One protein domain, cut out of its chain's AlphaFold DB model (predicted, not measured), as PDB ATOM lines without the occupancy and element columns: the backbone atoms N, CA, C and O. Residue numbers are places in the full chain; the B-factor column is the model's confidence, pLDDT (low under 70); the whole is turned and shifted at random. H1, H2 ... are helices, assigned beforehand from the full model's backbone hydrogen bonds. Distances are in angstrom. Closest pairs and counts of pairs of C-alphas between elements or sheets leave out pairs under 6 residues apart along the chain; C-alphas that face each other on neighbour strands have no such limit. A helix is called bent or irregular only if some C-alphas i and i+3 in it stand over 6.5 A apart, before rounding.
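What this domain is: This is residues 201 to 290 of the 290 residues of an uncharacterized protein of Rothia aeria (UniProt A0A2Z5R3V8). A helix in the middle, H3, has H1 on one side of it and H5 on the other, with the short helices H2 and H4 at one end of this body; at the far end H6 stands across the beginning of H1 and reaches outward, and residues 284 to 290 stick out. The printed part has 90 residues, with six named helices in the order H1 to H6 and no named strand; the class is all helix. It is only just compact, close to loose, with a radius of gyration of the C-alphas of 14.3 A. The spans are 48 by 23 by 19 A, and H6 adds to the longest.

Where its parts are: Find C-alpha 201 at (148.536, 139.236, 106.549); from there H1 runs through residues 201 to 213, 18.7 A. H2 is residues 215 to 218. Look next at C-alpha 224, at (130.928, 155.816, 103.391), where H3, residues 224 to 237, begins its 20.3 A. H4 is residues 246 to 252, 10.5 A, and is irregular: C-alphas 247 and 250 are 7.0 A apart. H5 is residues 257 to 266, 14.2 A. H6 is residues 274 to 287, 20.3 A, and ends at C-alpha 287, at (151.709, 129.971, 93.625).

How they stand to each other: Begin at the hub, H3, which touches three helices. H1 touches it, with the closest C-alphas, those of Leu 211 and Leu 231, 5.8 A apart, at a steep tilt of 39 degrees, opposite ways. H5 touches H3 at Gly 225 and Leu 258, the closest C-alphas, 3.7 A apart, at a shallow tilt of 29 degrees, the same way. H2 touches H3 at its residues 224 to 228 alone; the closest C-alphas, those of Val 218 and Gly 224, are 4.8 A apart. H2 and H4 only just touch, with 3 pairs of C-alphas within 8 A, the closest being Pro 216 and Val 247 at 6.9 A. H4 touches H5 at a steep tilt of 60 degrees, opposite ways, with the closest C-alphas, those of Met 252 and Ala 259, 4.1 A apart. At the other end, residues 201 to 205 of H1 touch H6, about perpendicular at 84 degrees; the closest C-alphas, Leu 202 and Ala 279, are 4.2 A apart. H3 and H6 are close but not clearly touching, and H1 and H5 are apart. The helix packing is mostly crossed, with one of four tilted touching pairs at a shallow tilt. In H1, H3, H5 and H6 each O i to N i+4 pair is within hydrogen-bond range; in H4 it is 1 of 3, beside 3 of 4 O i to N i+3 pairs, and H2 is too short for an O i to N i+4 pair.

The domain as a whole: The two C-alphas farthest apart, those of Gly 254 and Glu 290, are 49.7 A apart. The printed part has no cut and ends at the chain's last residue. No link is long; those from H3 to H4 and from H5 to H6 are short, the others tight. The mean pLDDT of the printed part is 94.0, and residues 289 to 290 are under 70.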
ATOM      1  N   PRO A 201     147.997 138.133 107.348       97.62
ATOM      2  CA  PRO A 201     148.536 139.236 106.549       97.62
ATOM      3  C   PRO A 201     147.975 139.279 105.118       97.62
ATOM      4  O   PRO A 201     147.609 140.344 104.620       97.62
ATOM      5  N   LEU A 202     147.854 138.129 104.448       97.69
ATOM      6  CA  LEU A 202     147.279 138.069 103.106       97.69
ATOM      7  C   LEU A 202     145.788 138.436 103.105       97.69
ATOM      8  O   LEU A 202     145.365 139.229 102.262       97.69
ATOM      9  N   ALA A 203     145.000 137.973 104.079       98.19
ATOM     10  CA  ALA A 203     143.601 138.373 104.213       98.19
ATOM     11  C   ALA A 203     143.453 139.888 104.410       98.19
ATOM     12  O   ALA A 203     142.636 140.518 103.737       98.19
ATOM     13  N   GLY A 204     144.271 140.505 105.267       98.25
ATOM     14  CA  GLY A 204     144.251 141.958 105.450       98.25
ATOM     15  C   GLY A 204     144.640 142.731 104.193       98.25
ATOM     16  O   GLY A 204     143.977 143.718 103.855       98.25
ATOM     17  N   TRP A 205     145.625 142.241 103.438       98.12
ATOM     18  CA  TRP A 205     145.969 142.798 102.132       98.12
ATOM     19  C   TRP A 205     144.801 142.700 101.137       98.12
ATOM     20  O   TRP A 205     144.445 143.692 100.495       98.12
ATOM     21  N   ARG A 206     144.136 141.540 101.037       98.19
ATOM     22  CA  ARG A 206     142.984 141.352 100.134       98.19
ATOM     23  C   ARG A 206     141.772 142.187 100.547       98.19
ATOM     24  O   ARG A 206     141.131 142.785  99.685       98.19
ATOM     25  N   VAL A 207     141.487 142.325 101.842       98.56
ATOM     26  CA  VAL A 207     140.436 143.236 102.333       98.56
ATOM     27  C   VAL A 207     140.756 144.690 101.975       98.56
ATOM     28  O   VAL A 207     139.859 145.426 101.556       98.56
ATOM     29  N   CYS A 208     142.023 145.108 102.070       98.19
ATOM     30  CA  CYS A 208     142.449 146.436 101.623       98.19
ATOM     31  C   CYS A 208     142.120 146.659 100.135       98.19
ATOM     32  O   CYS A 208     141.569 147.702  99.777       98.19
ATOM     33  N   GLN A 209     142.373 145.664  99.276       98.12
ATOM     34  CA  GLN A 209     142.024 145.722  97.850       98.12
ATOM     35  C   GLN A 209     140.506 145.800  97.614       98.12
ATOM     36  O   GLN A 209     140.056 146.618  96.810       98.12
ATOM     37  N   VAL A 210     139.700 145.020  98.347       98.56
ATOM     38  CA  VAL A 210     138.228 145.083  98.262       98.56
ATOM     39  C   VAL A 210     137.730 146.490  98.606       98.56
ATOM     40  O   VAL A 210     136.935 147.081  97.875       98.56
ATOM     41  N   LEU A 211     138.228 147.070  99.700       98.44
ATOM     42  CA  LEU A 211     137.852 148.418 100.127       98.44
ATOM     43  C   LEU A 211     138.294 149.495  99.128       98.44
ATOM     44  O   LEU A 211     137.560 150.461  98.911       98.44
ATOM     45  N   GLN A 212     139.459 149.330  98.496       97.94
ATOM     46  CA  GLN A 212     139.902 150.196  97.405       97.94
ATOM     47  C   GLN A 212     138.939 150.117  96.211       97.94
ATOM     48  O   GLN A 212     138.549 151.155  95.671       97.94
ATOM     49  N   GLY A 213     138.487 148.914  95.847       97.69
ATOM     50  CA  GLY A 213     137.487 148.700  94.798       97.69
ATOM     51  C   GLY A 213     136.130 149.359  95.082       97.69
ATOM     52  O   GLY A 213     135.409 149.695  94.146       97.69
ATOM     53  N   LEU A 214     135.796 149.626  96.351       97.44
ATOM     54  CA  LEU A 214     134.565 150.327  96.752       97.44
ATOM     55  C   LEU A 214     134.640 151.857  96.628       97.44
ATOM     56  O   LEU A 214     133.604 152.529  96.704       97.44
ATOM     57  N   LEU A 215     135.828 152.444  96.437       97.00
ATOM     58  CA  LEU A 215     135.990 153.901  96.360       97.00
ATOM     59  C   LEU A 215     135.079 154.583  95.323       97.00
ATOM     60  O   LEU A 215     134.506 155.621  95.661       97.00
ATOM     61  N   PRO A 216     134.862 154.051  94.104       95.31
ATOM     62  CA  PRO A 216     134.007 154.709  93.116       95.31
ATOM     63  C   PRO A 216     132.579 154.990  93.607       95.31
ATOM     64  O   PRO A 216     131.968 155.962  93.166       95.31
ATOM     65  N   VAL A 217     132.055 154.185  94.540       94.69
ATOM     66  CA  VAL A 217     130.678 154.311  95.046       94.69
ATOM     67  C   VAL A 217     130.589 154.907  96.452       94.69
ATOM     68  O   VAL A 217     129.531 155.406  96.835       94.69
ATOM     69  N   VAL A 218     131.687 154.926  97.221       94.19
ATOM     70  CA  VAL A 218     131.685 155.263  98.660       94.19
ATOM     71  C   VAL A 218     131.154 156.663  98.979       94.19
ATOM     72  O   VAL A 218     130.642 156.910 100.071       94.19
ATOM     73  N   GLY A 219     131.257 157.586  98.022       91.12
ATOM     74  CA  GLY A 219     130.769 158.952  98.160       91.12
ATOM     75  C   GLY A 219     129.251 159.059  98.292       91.12
ATOM     76  O   GLY A 219     128.777 160.037  98.873       91.12
ATOM     77  N   GLU A 220     128.515 158.078  97.776       91.62
ATOM     78  CA  GLU A 220     127.049 158.026  97.790       91.62
ATOM     79  C   GLU A 220     126.508 157.111  98.898       91.62
ATOM     80  O   GLU A 220     125.301 157.022  99.105       91.62
ATOM     81  N   LEU A 221     127.393 156.430  99.634       91.75
ATOM     82  CA  LEU A 221     126.998 155.479 100.664       91.75
ATOM     83  C   LEU A 221     126.720 156.158 102.003       91.75
ATOM     84  O   LEU A 221     127.525 156.937 102.532       91.75
ATOM     85  N   ASN A 222     125.637 155.724 102.640       85.69
ATOM     86  CA  ASN A 222     125.419 155.964 104.057       85.69
ATOM     87  C   ASN A 222     126.593 155.375 104.858       85.69
ATOM     88  O   ASN A 222     126.908 154.195 104.756       85.69
ATOM     89  N   ARG A 223     127.260 156.210 105.667       87.75
ATOM     90  CA  ARG A 223     128.498 155.862 106.398       87.75
ATOM     91  C   ARG A 223     129.710 155.527 105.513       87.75
ATOM     92  O   ARG A 223     130.661 154.932 106.016       87.75
ATOM     93  N   GLY A 224     129.757 155.991 104.262       92.12
ATOM     94  CA  GLY A 224     130.928 155.816 103.391       92.12
ATOM     95  C   GLY A 224     132.250 156.281 104.021       92.12
ATOM     96  O   GLY A 224     133.288 155.654 103.844       92.12
ATOM     97  N   GLY A 225     132.216 157.316 104.869       95.88
ATOM     98  CA  GLY A 225     133.400 157.757 105.612       95.88
ATOM     99  C   GLY A 225     134.026 156.680 106.506       95.88
ATOM    100  O   GLY A 225     135.244 156.671 106.642       95.88
ATOM    101  N   ALA A 226     133.236 155.766 107.075       96.81
ATOM    102  CA  ALA A 226     133.743 154.676 107.909       96.81
ATOM    103  C   ALA A 226     134.412 153.565 107.075       96.81
ATOM    104  O   ALA A 226     135.418 153.013 107.504       96.81
ATOM    105  N   LEU A 227     133.925 153.298 105.856       97.38
ATOM    106  CA  LEU A 227     134.610 152.407 104.906       97.38
ATOM    107  C   LEU A 227     135.977 152.978 104.506       97.38
ATOM    108  O   LEU A 227     136.981 152.275 104.558       97.38
ATOM    109  N   VAL A 228     136.035 154.279 104.189       98.00
ATOM    110  CA  VAL A 228     137.309 154.962 103.888       98.00
ATOM    111  C   VAL A 228     138.230 154.997 105.109       98.00
ATOM    112  O   VAL A 228     139.445 154.973 104.954       98.00
ATOM    113  N   GLN A 229     137.678 155.037 106.327       98.31
ATOM    114  CA  GLN A 229     138.473 154.955 107.551       98.31
ATOM    115  C   GLN A 229     139.216 153.623 107.649       98.31
ATOM    116  O   GLN A 229     140.423 153.627 107.860       98.31
ATOM    117  N   LEU A 230     138.494 152.510 107.469       98.38
ATOM    118  CA  LEU A 230     139.076 151.172 107.485       98.38
ATOM    119  C   LEU A 230     140.123 151.018 106.374       98.38
ATOM    120  O   LEU A 230     141.222 150.537 106.627       98.38
ATOM    121  N   LEU A 231     139.822 151.509 105.166       98.50
ATOM    122  CA  LEU A 231     140.779 151.514 104.061       98.50
ATOM    123  C   LEU A 231     142.049 152.302 104.398       98.50
ATOM    124  O   LEU A 231     143.142 151.815 104.158       98.50
ATOM    125  N   ALA A 232     141.923 153.509 104.956       98.00
ATOM    126  CA  ALA A 232     143.076 154.332 105.324       98.00
ATOM    127  C   ALA A 232     143.929 153.687 106.422       98.00
ATOM    128  O   ALA A 232     145.150 153.827 106.396       98.00
ATOM    129  N   GLN A 233     143.302 152.977 107.362       97.88
ATOM    130  CA  GLN A 233     144.014 152.212 108.377       97.88
ATOM    131  C   GLN A 233     144.820 151.074 107.738       97.88
ATOM    132  O   GLN A 233     146.040 151.053 107.885       97.88
ATOM    133  N   LEU A 234     144.165 150.187 106.981       98.12
ATOM    134  CA  LEU A 234     144.835 149.049 106.348       98.12
ATOM    135  C   LEU A 234     145.908 149.514 105.356       98.12
ATOM    136  O   LEU A 234     147.039 149.050 105.411       98.12
ATOM    137  N   ALA A 235     145.615 150.501 104.507       97.56
ATOM    138  CA  ALA A 235     146.600 151.060 103.582       97.56
ATOM    139  C   ALA A 235     147.828 151.628 104.318       97.56
ATOM    140  O   ALA A 235     148.947 151.483 103.836       97.56
ATOM    141  N   GLY A 236     147.648 152.225 105.502       97.31
ATOM    142  CA  GLY A 236     148.755 152.675 106.348       97.31
ATOM    143  C   GLY A 236     149.574 151.522 106.941       97.31
ATOM    144  O   GLY A 236     150.801 151.580 106.927       97.31
ATOM    145  N   GLU A 237     148.914 150.468 107.426       97.19
ATOM    146  CA  GLU A 237     149.551 149.260 107.984       97.19
ATOM    147  C   GLU A 237     150.344 148.473 106.921       97.19
ATOM    148  O   GLU A 237     151.451 147.988 107.175       97.19
ATOM    149  N   TYR A 238     149.808 148.402 105.703       97.00
ATOM    150  CA  TYR A 238     150.424 147.739 104.554       97.00
ATOM    151  C   TYR A 238     151.330 148.660 103.717       97.00
ATOM    152  O   TYR A 238     151.939 148.205 102.755       97.00
ATOM    153  N   GLY A 239     151.435 149.949 104.059       95.31
ATOM    154  CA  GLY A 239     152.279 150.910 103.341       95.31
ATOM    155  C   GLY A 239     151.879 151.137 101.879       95.31
ATOM    156  O   GLY A 239     152.732 151.424 101.037       95.31
ATOM    157  N   VAL A 240     150.589 151.004 101.565       94.25
ATOM    158  CA  VAL A 240     150.030 151.143 100.215       94.25
ATOM    159  C   VAL A 240     149.556 152.574  99.992       94.25
ATOM    160  O   VAL A 240     148.830 153.143 100.806       94.25
ATOM    161  N   SER A 241     149.923 153.153  98.850       93.19
ATOM    162  CA  SER A 241     149.296 154.391  98.385       93.19
ATOM    163  C   SER A 241     148.081 154.063  97.530       93.19
ATOM    164  O   SER A 241     148.143 153.204  96.651       93.19
ATOM    165  N   VAL A 242     146.974 154.753  97.796       94.12
ATOM    166  CA  VAL A 242     145.697 154.526  97.121       94.12
ATOM    167  C   VAL A 242     145.321 155.764  96.323       94.12
ATOM    168  O   VAL A 242     145.170 156.859  96.872       94.12
ATOM    169  N   GLU A 243     145.137 155.587  95.018       93.25
ATOM    170  CA  GLU A 243     144.660 156.653  94.147       93.25
ATOM    171  C   GLU A 243     143.190 156.971  94.444       93.25
ATOM    172  O   GLU A 243     142.334 156.085  94.474       93.25
ATOM    173  N   ILE A 244     142.886 158.253  94.663       95.38
ATOM    174  CA  ILE A 244     141.519 158.713  94.914       95.38
ATOM    175  C   ILE A 244     140.810 158.959  93.576       95.38
ATOM    176  O   ILE A 244     141.232 159.860  92.840       95.38
ATOM    177  N   PRO A 245     139.698 158.257  93.280       95.06
ATOM    178  CA  PRO A 245     138.927 158.480  92.060       95.06
ATOM    179  C   PRO A 245     138.464 159.934  91.903       95.06
ATOM    180  O   PRO A 245     138.069 160.582  92.877       95.06
ATOM    181  N   GLU A 246     138.417 160.430  90.661       94.19
ATOM    182  CA  GLU A 246     138.001 161.808  90.336       94.19
ATOM    183  C   GLU A 246     136.642 162.185  90.948       94.19
ATOM    184  O   GLU A 246     136.475 163.283  91.482       94.19
ATOM    185  N   VAL A 247     135.691 161.242  90.953       94.44
ATOM    186  CA  VAL A 247     134.348 161.409  91.534       94.44
ATOM    187  C   VAL A 247     134.370 161.761  93.031       94.44
ATOM    188  O   VAL A 247     133.465 162.434  93.526       94.44
ATOM    189  N   LEU A 248     135.424 161.379  93.762       95.31
ATOM    190  CA  LEU A 248     135.574 161.673  95.189       95.31
ATOM    191  C   LEU A 248     136.343 162.966  95.478       95.31
ATOM    192  O   LEU A 248     136.252 163.470  96.601       95.31
ATOM    193  N   ARG A 249     137.052 163.555  94.505       93.38
ATOM    194  CA  ARG A 249     137.835 164.786  94.732       93.38
ATOM    195  C   ARG A 249     137.002 165.950  95.281       93.38
ATOM    196  O   ARG A 249     137.457 166.601  96.226       93.38
ATOM    197  N   PRO A 250     135.770 166.214  94.798       93.44
ATOM    198  CA  PRO A 250     134.919 167.239  95.400       93.44
ATOM    199  C   PRO A 250     134.572 166.945  96.868       93.44
ATOM    200  O   PRO A 250     134.473 167.873  97.671       93.44
ATOM    201  N   LYS A 251     134.444 165.661  97.238       93.19
ATOM    202  CA  LYS A 251     134.071 165.196  98.586       93.19
ATOM    203  C   LYS A 251     135.223 165.244  99.597       93.19
ATOM    204  O   LYS A 251     134.991 165.030 100.782       93.19
ATOM    205  N   MET A 252     136.444 165.578  99.170       94.69
ATOM    206  CA  MET A 252     137.590 165.815 100.064       94.69
ATOM    207  C   MET A 252     137.533 167.179 100.769       94.69
ATOM    208  O   MET A 252     138.249 167.409 101.748       94.69
ATOM    209  N   LYS A 253     136.700 168.102 100.274       91.31
ATOM    210  CA  LYS A 253     136.541 169.443 100.846       91.31
ATOM    211  C   LYS A 253     135.624 169.405 102.072       91.31
ATOM    212  O   LYS A 253     134.649 168.662 102.123       91.31
ATOM    213  N   GLY A 254     135.913 170.260 103.051       90.44
ATOM    214  CA  GLY A 254     135.100 170.411 104.260       90.44
ATOM    215  C   GLY A 254     135.530 169.519 105.430       90.44
ATOM    216  O   GLY A 254     136.659 169.025 105.502       90.44
ATOM    217  N   SER A 255     134.629 169.375 106.404       91.12
ATOM    218  CA  SER A 255     134.912 168.818 107.736       91.12
ATOM    219  C   SER A 255     134.231 167.475 108.026       91.12
ATOM    220  O   SER A 255     134.334 166.983 109.154       91.12
ATOM    221  N   THR A 256     133.566 166.868 107.036       94.69
ATOM    222  CA  THR A 256     132.896 165.567 107.195       94.69
ATOM    223  C   THR A 256     133.903 164.451 107.494       94.69
ATOM    224  O   THR A 256     135.088 164.561 107.171       94.69
ATOM    225  N   VAL A 257     133.432 163.355 108.104       94.56
ATOM    226  CA  VAL A 257     134.260 162.159 108.358       94.56
ATOM    227  C   VAL A 257     134.838 161.622 107.048       94.56
ATOM    228  O   VAL A 257     136.037 161.381 106.962       94.56
ATOM    229  N   LEU A 258     134.015 161.542 105.997       95.88
ATOM    230  CA  LEU A 258     134.456 161.139 104.662       95.88
ATOM    231  C   LEU A 258     135.567 162.055 104.123       95.88
ATOM    232  O   LEU A 258     136.609 161.560 103.708       95.88
ATOM    233  N   ALA A 259     135.391 163.378 104.189       96.38
ATOM    234  CA  ALA A 259     136.387 164.335 103.707       96.38
ATOM    235  C   ALA A 259     137.720 164.238 104.464       96.38
ATOM    236  O   ALA A 259     138.789 164.390 103.872       96.38
ATOM    237  N   LYS A 260     137.676 164.012 105.783       97.12
ATOM    238  CA  LYS A 260     138.876 163.815 106.611       97.12
ATOM    239  C   LYS A 260     139.595 162.518 106.246       97.12
ATOM    240  O   LYS A 260     140.802 162.552 106.027       97.12
ATOM    241  N   ASN A 261     138.857 161.418 106.122       97.12
ATOM    242  CA  ASN A 261     139.439 160.107 105.851       97.12
ATOM    243  C   ASN A 261     139.984 160.004 104.422       97.12
ATOM    244  O   ASN A 261     141.061 159.456 104.237       97.12
ATOM    245  N   LEU A 262     139.328 160.614 103.426       97.25
ATOM    246  CA  LEU A 262     139.874 160.695 102.063       97.25
ATOM    247  C   LEU A 262     141.177 161.498 102.012       97.25
ATOM    248  O   LEU A 262     142.098 161.123 101.295       97.25
ATOM    249  N   ARG A 263     141.280 162.587 102.786       96.38
ATOM    250  CA  ARG A 263     142.531 163.351 102.896       96.38
ATOM    251  C   ARG A 263     143.634 162.544 103.573       96.38
ATOM    252  O   ARG A 263     144.757 162.565 103.086       96.38
ATOM    253  N   ALA A 264     143.309 161.829 104.651       95.81
ATOM    254  CA  ALA A 264     144.251 160.935 105.319       95.81
ATOM    255  C   ALA A 264     144.754 159.843 104.364       95.81
ATOM    256  O   ALA A 264     145.960 159.692 104.215       95.81
ATOM    257  N   LEU A 265     143.842 159.179 103.646       96.62
ATOM    258  CA  LEU A 265     144.163 158.173 102.632       96.62
ATOM    259  C   LEU A 265     145.067 158.744 101.528       96.62
ATOM    260  O   LEU A 265     146.092 158.156 101.212       96.62
ATOM    261  N   SER A 266     144.743 159.931 100.998       95.25
ATOM    262  CA  SER A 266     145.539 160.582  99.941       95.25
ATOM    263  C   SER A 266     146.932 161.041 100.384       95.25
ATOM    264  O   SER A 266     147.787 161.297  99.544       95.25
ATOM    265  N   ALA A 267     147.150 161.204 101.692       94.81
ATOM    266  CA  ALA A 267     148.434 161.621 102.247       94.81
ATOM    267  C   ALA A 267     149.385 160.436 102.481       94.81
ATOM    268  O   ALA A 267     150.562 160.655 102.773       94.81
ATOM    269  N   LEU A 268     148.896 159.196 102.364       95.00
ATOM    270  CA  LEU A 268     149.723 158.006 102.507       95.00
ATOM    271  C   LEU A 268     150.713 157.906 101.346       95.00
ATOM    272  O   LEU A 268     150.347 157.923 100.168       95.00
ATOM    273  N   SER A 269     151.986 157.790 101.708       89.62
ATOM    274  CA  SER A 269     153.076 157.530 100.772       89.62
ATOM    275  C   SER A 269     153.437 156.047 100.818       89.62
ATOM    276  O   SER A 269     153.411 155.477 101.910       89.62
ATOM    277  N   PRO A 270     153.802 155.428  99.679       90.75
ATOM    278  CA  PRO A 270     154.238 154.041  99.673       90.75
ATOM    279  C   PRO A 270     155.429 153.832 100.610       90.75
ATOM    280  O   PRO A 270     156.397 154.599 100.566       90.75
ATOM    281  N   CYS A 271     155.387 152.789 101.431       90.94
ATOM    282  CA  CYS A 271     156.522 152.374 102.246       90.94
ATOM    283  C   CYS A 271     156.559 150.851 102.387       90.94
ATOM    284  O   CYS A 271     155.536 150.178 102.336       90.94
ATOM    285  N   SER A 272     157.759 150.294 102.550       89.12
ATOM    286  CA  SER A 272     157.898 148.865 102.828       89.12
ATOM    287  C   SER A 272     157.480 148.599 104.270       89.12
ATOM    288  O   SER A 272     158.092 149.145 105.190       89.12
ATOM    289  N   THR A 273     156.485 147.738 104.470       95.88
ATOM    290  CA  THR A 273     156.085 147.270 105.801       95.88
ATOM    291  C   THR A 273     156.292 145.770 105.928       95.88
ATOM    292  O   THR A 273     156.312 145.028 104.948       95.88
ATOM    293  N   GLU A 274     156.466 145.324 107.168       95.12
ATOM    294  CA  GLU A 274     156.609 143.906 107.479       95.12
ATOM    295  C   GLU A 274     155.338 143.118 107.119       95.12
ATOM    296  O   GLU A 274     155.432 142.032 106.560       95.12
ATOM    297  N   LEU A 275     154.154 143.699 107.350       94.88
ATOM    298  CA  LEU A 275     152.876 143.085 106.975       94.88
ATOM    299  C   LEU A 275     152.744 142.894 105.461       94.88
ATOM    300  O   LEU A 275     152.313 141.834 105.017       94.88
ATOM    301  N   ALA A 276     153.158 143.881 104.660       94.62
ATOM    302  CA  ALA A 276     153.148 143.753 103.205       94.62
ATOM    303  C   ALA A 276     154.117 142.668 102.715       94.62
ATOM    304  O   ALA A 276     153.779 141.902 101.815       94.62
ATOM    305  N   ARG A 277     155.298 142.553 103.340       96.00
ATOM    306  CA  ARG A 277     156.256 141.476 103.047       96.00
ATOM    307  C   ARG A 277     155.668 140.101 103.371       96.00
ATOM    308  O   ARG A 277     155.738 139.211 102.534       96.00
ATOM    309  N   GLN A 278     155.052 139.945 104.543       96.69
ATOM    310  CA  GLN A 278     154.410 138.691 104.949       96.69
ATOM    311  C   GLN A 278     153.266 138.302 104.007       96.69
ATOM    312  O   GLN A 278     153.189 137.150 103.592       96.69
ATOM    313  N   ALA A 279     152.413 139.257 103.620       95.62
ATOM    314  CA  ALA A 279     151.341 139.014 102.656       95.62
ATOM    315  C   ALA A 279     151.891 138.565 101.291       95.62
ATOM    316  O   ALA A 279     151.364 137.632 100.687       95.62
ATOM    317  N   GLN A 280     152.977 139.188 100.822       94.44
ATOM    318  CA  GLN A 280     153.642 138.799  99.580       94.44
ATOM    319  C   GLN A 280     154.257 137.395  99.669       94.44
ATOM    320  O   GLN A 280     154.153 136.626  98.718       94.44
ATOM    321  N   GLU A 281     154.888 137.049 100.790       95.44
ATOM    322  CA  GLU A 281     155.463 135.717 101.019       95.44
ATOM    323  C   GLU A 281     154.393 134.630 101.051       95.44
ATOM    324  O   GLU A 281     154.571 133.585 100.432       95.44
ATOM    325  N   GLN A 282     153.261 134.899 101.708       94.38
ATOM    326  CA  GLN A 282     152.105 134.004 101.692       94.38
ATOM    327  C   GLN A 282     151.556 133.823 100.273       94.38
ATOM    328  O   GLN A 282     151.318 132.695  99.860       94.38
ATOM    329  N   ALA A 283     151.412 134.910  99.509       93.12
ATOM    330  CA  ALA A 283     150.937 134.834  98.130       93.12
ATOM    331  C   ALA A 283     151.866 133.999  97.231       93.12
ATOM    332  O   ALA A 283     151.387 133.202  96.433       93.12
ATOM    333  N   LEU A 284     153.187 134.147  97.381       93.38
ATOM    334  CA  LEU A 284     154.167 133.367  96.616       93.38
ATOM    335  C   LEU A 284     154.142 131.880  96.981       93.38
ATOM    336  O   LEU A 284     154.219 131.047  96.087       93.38
ATOM    337  N   ALA A 285     153.990 131.551  98.267       92.75
ATOM    338  CA  ALA A 285     153.901 130.162  98.712       92.75
ATOM    339  C   ALA A 285     152.703 129.425  98.088       92.75
ATOM    340  O   ALA A 285     152.827 128.255  97.750       92.75
ATOM    341  N   ILE A 286     151.578 130.120  97.885       89.50
ATOM    342  CA  ILE A 286     150.392 129.554  97.222       89.50
ATOM    343  C   ILE A 286     150.688 129.254  95.747       89.50
ATOM    344  O   ILE A 286     150.348 128.183  95.262       89.50
ATOM    345  N   SER A 287     151.358 130.170  95.039       81.69
ATOM    346  CA  SER A 287     151.709 129.971  93.625       81.69
ATOM    347  C   SER A 287     152.735 128.856  93.391       81.69
ATOM    348  O   SER A 287     152.789 128.319  92.290       81.69
ATOM    349  N   ASP A 288     153.553 128.516  94.392       77.62
ATOM    350  CA  ASP A 288     154.535 127.425  94.313       77.62
ATOM    351  C   ASP A 288     153.911 126.032  94.575       77.62
ATOM    352  O   ASP A 288     154.557 125.013  94.316       77.62
ATOM    353  N   GLU A 289     152.681 125.969  95.104       69.25
ATOM    354  CA  GLU A 289     151.945 124.724  95.388       69.25
ATOM    355  C   GLU A 289     151.071 124.230  94.209       69.25
ATOM    356  O   GLU A 289     150.582 123.096  94.261       69.25
ATOM    357  N   GLU A 290     150.907 125.036  93.149       52.81
ATOM    358  CA  GLU A 290     150.187 124.706  91.897       52.81
ATOM    359  C   GLU A 290     151.068 124.013  90.836       52.81
ATOM    360  O   GLU A 290     150.562 123.065  90.183       52.81
TER     361      GLU A 290